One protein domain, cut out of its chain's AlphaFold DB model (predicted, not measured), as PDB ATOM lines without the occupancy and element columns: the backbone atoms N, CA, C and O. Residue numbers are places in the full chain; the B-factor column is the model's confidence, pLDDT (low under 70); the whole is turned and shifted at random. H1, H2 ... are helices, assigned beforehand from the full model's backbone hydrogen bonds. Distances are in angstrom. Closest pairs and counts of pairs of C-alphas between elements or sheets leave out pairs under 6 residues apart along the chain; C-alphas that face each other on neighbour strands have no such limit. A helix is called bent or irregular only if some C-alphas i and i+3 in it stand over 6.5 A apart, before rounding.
ATOM      1  N   ILE A   3     188.840 212.685 161.749       93.38
ATOM      2  CA  ILE A   3     189.738 211.887 162.596       93.38
ATOM      3  C   ILE A   3     189.586 210.377 162.353       93.38
ATOM      4  O   ILE A   3     190.539 209.618 162.522       93.38
ATOM      5  N   ILE A   4     188.406 209.938 161.901       94.94
ATOM      6  CA  ILE A   4     188.117 208.536 161.576       94.94
ATOM      7  C   ILE A   4     189.024 208.026 160.450       94.94
ATOM      8  O   ILE A   4     189.461 206.876 160.502       94.94
ATOM      9  N   TYR A   5     189.386 208.886 159.493       94.94
ATOM     10  CA  TYR A   5     190.278 208.517 158.392       94.94
ATOM     11  C   TYR A   5     191.714 208.245 158.849       94.94
ATOM     12  O   TYR A   5     192.445 207.553 158.151       94.94
ATOM     13  N   ILE A   6     192.110 208.743 160.023       95.44
ATOM     14  CA  ILE A   6     193.417 208.468 160.634       95.44
ATOM     15  C   ILE A   6     193.310 207.288 161.607       95.44
ATOM     16  O   ILE A   6     194.164 206.404 161.613       95.44
ATOM     17  N   LEU A   7     192.246 207.241 162.411       96.31
ATOM     18  CA  LEU A   7     192.073 206.229 163.456       96.31
ATOM     19  C   LEU A   7     191.864 204.816 162.905       96.31
ATOM     20  O   LEU A   7     192.417 203.871 163.462       96.31
ATOM     21  N   ILE A   8     191.098 204.655 161.822       96.31
ATOM     22  CA  ILE A   8     190.859 203.337 161.214       96.31
ATOM     23  C   ILE A   8     192.168 202.692 160.725       96.31
ATOM     24  O   ILE A   8     192.476 201.590 161.184       96.31
ATOM     25  N   PRO A   9     192.975 203.326 159.851       97.00
ATOM     26  CA  PRO A   9     194.219 202.715 159.387       97.00
ATOM     27  C   PRO A   9     195.242 202.545 160.511       97.00
ATOM     28  O   PRO A   9     195.939 201.532 160.539       97.00
ATOM     29  N   LEU A  10     195.301 203.475 161.472       97.44
ATOM     30  CA  LEU A  10     196.174 203.340 162.639       97.44
ATOM     31  C   LEU A  10     195.795 202.120 163.493       97.44
ATOM     32  O   LEU A  10     196.669 201.362 163.900       97.44
ATOM     33  N   SER A  11     194.501 201.893 163.724       97.31
ATOM     34  CA  SER A  11     194.006 200.725 164.460       97.31
ATOM     35  C   SER A  11     194.346 199.417 163.741       97.31
ATOM     36  O   SER A  11     194.877 198.494 164.357       97.31
ATOM     37  N   ILE A  12     194.131 199.357 162.422       98.12
ATOM     38  CA  ILE A  12     194.494 198.187 161.604       98.12
ATOM     39  C   ILE A  12     195.998 197.908 161.700       98.12
ATOM     40  O   ILE A  12     196.395 196.757 161.878       98.12
ATOM     41  N   LEU A  13     196.834 198.950 161.629       98.19
ATOM     42  CA  LEU A  13     198.285 198.822 161.761       98.19
ATOM     43  C   LEU A  13     198.682 198.271 163.137       98.19
ATOM     44  O   LEU A  13     199.498 197.354 163.213       98.19
ATOM     45  N   LEU A  14     198.092 198.787 164.217       98.25
ATOM     46  CA  LEU A  14     198.369 198.304 165.572       98.25
ATOM     47  C   LEU A  14     197.957 196.841 165.753       98.25
ATOM     48  O   LEU A  14     198.718 196.065 166.330       98.25
ATOM     49  N   ILE A  15     196.797 196.446 165.223       98.31
ATOM     50  CA  ILE A  15     196.340 195.050 165.253       98.31
ATOM     51  C   ILE A  15     197.305 194.162 164.463       98.31
ATOM     52  O   ILE A  15     197.700 193.108 164.958       98.31
ATOM     53  N   ALA A  16     197.729 194.588 163.272       98.31
ATOM     54  CA  ALA A  16     198.686 193.839 162.465       98.31
ATOM     55  C   ALA A  16     200.009 193.621 163.217       98.31
ATOM     56  O   ALA A  16     200.488 192.490 163.287       98.31
ATOM     57  N   ILE A  17     200.550 194.670 163.848       98.38
ATOM     58  CA  ILE A  17     201.771 194.585 164.662       98.38
ATOM     59  C   ILE A  17     201.574 193.619 165.834       98.38
ATOM     60  O   ILE A  17     202.410 192.741 166.043       98.38
ATOM     61  N   ALA A  18     200.471 193.744 166.576       97.81
ATOM     62  CA  ALA A  18     200.180 192.876 167.714       97.81
ATOM     63  C   ALA A  18     200.115 191.400 167.298       97.81
ATOM     64  O   ALA A  18     200.704 190.542 167.954       97.81
ATOM     65  N   VAL A  19     199.463 191.111 166.169       97.62
ATOM     66  CA  VAL A  19     199.384 189.764 165.599       97.62
ATOM     67  C   VAL A  19     200.772 189.263 165.192       97.62
ATOM     68  O   VAL A  19     201.140 188.148 165.556       97.62
ATOM     69  N   THR A  20     201.583 190.071 164.502       96.81
ATOM     70  CA  THR A  20     202.957 189.692 164.130       96.81
ATOM     71  C   THR A  20     203.816 189.365 165.352       96.81
ATOM     72  O   THR A  20     204.502 188.341 165.358       96.81
ATOM     73  N   VAL A  21     203.757 190.196 166.396       95.88
ATOM     74  CA  VAL A  21     204.495 189.974 167.648       95.88
ATOM     75  C   VAL A  21     204.019 188.699 168.341       95.88
ATOM     76  O   VAL A  21     204.847 187.906 168.784       95.88
ATOM     77  N   LEU A  22     202.706 188.456 168.383       94.44
ATOM     78  CA  LEU A  22     202.135 187.244 168.968       94.44
ATOM     79  C   LEU A  22     202.615 185.982 168.237       94.44
ATOM     80  O   LEU A  22     203.079 185.039 168.875       94.44
ATOM     81  N   PHE A  23     202.562 185.971 166.903       94.12
ATOM     82  CA  PHE A  23     203.059 184.843 166.108       94.12
ATOM     83  C   PHE A  23     204.562 184.616 166.292       94.12
ATOM     84  O   PHE A  23     205.004 183.468 166.362       94.12
ATOM     85  N   TRP A  24     205.349 185.691 166.399       92.62
ATOM     86  CA  TRP A  24     206.772 185.589 166.710       92.62
ATOM     87  C   TRP A  24     207.006 184.976 168.096       92.62
ATOM     88  O   TRP A  24     207.799 184.044 168.202       92.62
ATOM     89  N   ALA A  25     206.279 185.419 169.125       89.38
ATOM     90  CA  ALA A  25     206.398 184.893 170.485       89.38
ATOM     91  C   ALA A  25     206.046 183.398 170.568       89.38
ATOM     92  O   ALA A  25     206.785 182.627 171.180       89.38
ATOM     93  N   ILE A  26     204.978 182.970 169.882       87.88
ATOM     94  CA  ILE A  26     204.598 181.551 169.780       87.88
ATOM     95  C   ILE A  26     205.720 180.742 169.118       87.88
ATOM     96  O   ILE A  26     206.133 179.706 169.635       87.88
ATOM     97  N   LYS A  27     206.250 181.223 167.985       84.88
ATOM     98  CA  LYS A  27     207.338 180.544 167.267       84.88
ATOM     99  C   LYS A  27     208.660 180.565 168.040       84.88
ATOM    100  O   LYS A  27     209.475 179.667 167.853       84.88
ATOM    101  N   SER A  28     208.883 181.563 168.892       84.69
ATOM    102  CA  SER A  28     210.107 181.706 169.686       84.69
ATOM    103  C   SER A  28     210.276 180.607 170.744       84.69
ATOM    104  O   SER A  28     211.287 180.613 171.440       84.69
ATOM    105  N   GLY A  29     209.317 179.683 170.884       71.00
ATOM    106  CA  GLY A  29     209.460 178.528 171.768       71.00
ATOM    107  C   GLY A  29     209.501 178.900 173.250       71.00
ATOM    108  O   GLY A  29     209.956 178.103 174.056       71.00
ATOM    109  N   GLN A  30     209.011 180.087 173.637       66.69
ATOM    110  CA  GLN A  30     209.019 180.539 175.038       66.69
ATOM    111  C   GLN A  30     208.199 179.615 175.965       66.69
ATOM    112  O   GLN A  30     208.391 179.617 177.175       66.69
ATOM    113  N   PHE A  31     207.305 178.807 175.394       62.50
ATOM    114  CA  PHE A  31     206.515 177.805 176.112       62.50
ATOM    115  C   PHE A  31     207.242 176.466 176.317       62.50
ATOM    116  O   PHE A  31     206.749 175.641 177.076       62.50
ATOM    117  N   ASP A  32     208.388 176.246 175.664       63.50
ATOM    118  CA  ASP A  32     209.156 174.991 175.739       63.50
ATOM    119  C   ASP A  32     210.013 174.915 177.019       63.50
ATOM    120  O   ASP A  32     210.289 173.841 177.539       63.50
ATOM    121  N   ASP A  33     210.379 176.069 177.595       65.12
ATOM    122  CA  ASP A  33     211.187 176.159 178.826       65.12
ATOM    123  C   ASP A  33     210.334 176.317 180.107       65.12
ATOM    124  O   ASP A  33     210.841 176.615 181.191       65.12
ATOM    125  N   MET A  34     209.013 176.110 180.023       60.66
ATOM    126  CA  MET A  34     208.129 176.136 181.202       60.66
ATOM    127  C   MET A  34     208.227 174.865 182.066       60.66
ATOM    128  O   MET A  34     207.816 174.892 183.227       60.66
ATOM    129  N   ASP A  35     208.809 173.779 181.547       60.16
ATOM    130  CA  ASP A  35     208.984 172.510 182.275       60.16
ATOM    131  C   ASP A  35     210.247 172.469 183.161       60.16
ATOM    132  O   ASP A  35     210.360 171.653 184.078       60.16
ATOM    133  N   SER A  36     211.191 173.387 182.939       61.06
ATOM    134  CA  SER A  36     212.506 173.423 183.595       61.06
ATOM    135  C   SER A  36     212.485 173.807 185.093       61.06
ATOM    136  O   SER A  36     213.224 173.195 185.870       61.06
ATOM    137  N   PRO A  37     211.671 174.771 185.579       61.12
ATOM    138  CA  PRO A  37     211.716 175.188 186.988       61.12
ATOM    139  C   PRO A  37     211.021 174.212 187.948       61.12
ATOM    140  O   PRO A  37     211.441 174.079 189.095       61.12
ATOM    141  N   SER A  38     209.972 173.525 187.487       61.34
ATOM    142  CA  SER A  38     209.102 172.695 188.334       61.34
ATOM    143  C   SER A  38     209.781 171.415 188.831       61.34
ATOM    144  O   SER A  38     209.448 170.929 189.907       61.34
ATOM    145  N   HIS A  39     210.759 170.887 188.083       60.94
ATOM    146  CA  HIS A  39     211.522 169.699 188.482       60.94
ATOM    147  C   HIS A  39     212.662 169.997 189.466       60.94
ATOM    148  O   HIS A  39     213.080 169.098 190.182       60.94
ATOM    149  N   ARG A  40     213.166 171.233 189.557       66.06
ATOM    150  CA  ARG A  40     214.272 171.546 190.484       66.06
ATOM    151  C   ARG A  40     213.817 171.604 191.942       66.06
ATOM    152  O   ARG A  40     214.490 171.097 192.825       66.06
ATOM    153  N   ILE A  41     212.609 172.111 192.195       65.69
ATOM    154  CA  ILE A  41     212.119 172.320 193.567       65.69
ATOM    155  C   ILE A  41     211.774 171.024 194.318       65.69
ATOM    156  O   ILE A  41     211.681 171.044 195.539       65.69
ATOM    157  N   LEU A  42     211.552 169.917 193.597       67.06
ATOM    158  CA  LEU A  42     211.192 168.623 194.186       67.06
ATOM    159  C   LEU A  42     212.397 167.680 194.350       67.06
ATOM    160  O   LEU A  42     212.289 166.708 195.086       67.06
TER     161      LEU A  42
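This is residues 3 to 42 of the 53 residues of the protein "Similar to cytochrome oxidase maturation protein, cbb3-type (CcoS)" of Oleispira antarctica RB-8 (UniProt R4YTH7). One long straight helix, H1, is followed by a short link and a small helix, H2, strung out one after the other as a shallow open arc, and the chain nowhere folds back on itself. There is no packed core: residues 3 to 42 stand free, of which 4 to 27 belong to H1 and 36 to 42 belong to H2. The printed part has 40 residues, with two named helices in the order H1, H2, no named strand, and the class all helix. The whole is extended, with a radius of gyration of the C-alphas of 17.9 A, and is a rod that spans 58 by 17 by 5 A.

H1, residues 4 to 27, comes first. H2, residues 36 to 42, follows after a short link of 8 residues. H1 and H2 are apart, with no C-alpha of the one within 8 A of the other. In H1, 19 of 20 O i to N i+4 pairs are within hydrogen-bond range; in H2, 0 of 3 are, beside 1 of 4 O i to N i+3 pairs.

H1 begins at C-alpha 4, at (188.117, 208.536, 161.576), and ends at C-alpha 27, at (207.338, 180.544, 167.267), 34.4 A from first to last C-alpha. H2 runs from Ser 36 to Leu 42, 11.7 A from first to last C-alpha, and ends at C-alpha 42, at (211.192, 168.623, 194.186). H2 is neither bent nor irregular, but only just: C-alphas 36 and 39 are 6.2 A apart.

The C-alphas of Ile 3 and Leu 42, the first and last printed, are the two farthest apart, at 57.7 A. The printed part has no cut and no long link. The mean pLDDT of the printed part is 84.0; it is 95 in H1 and 63 in H2, and residues 30 to 42 are under 70 in this predicted model.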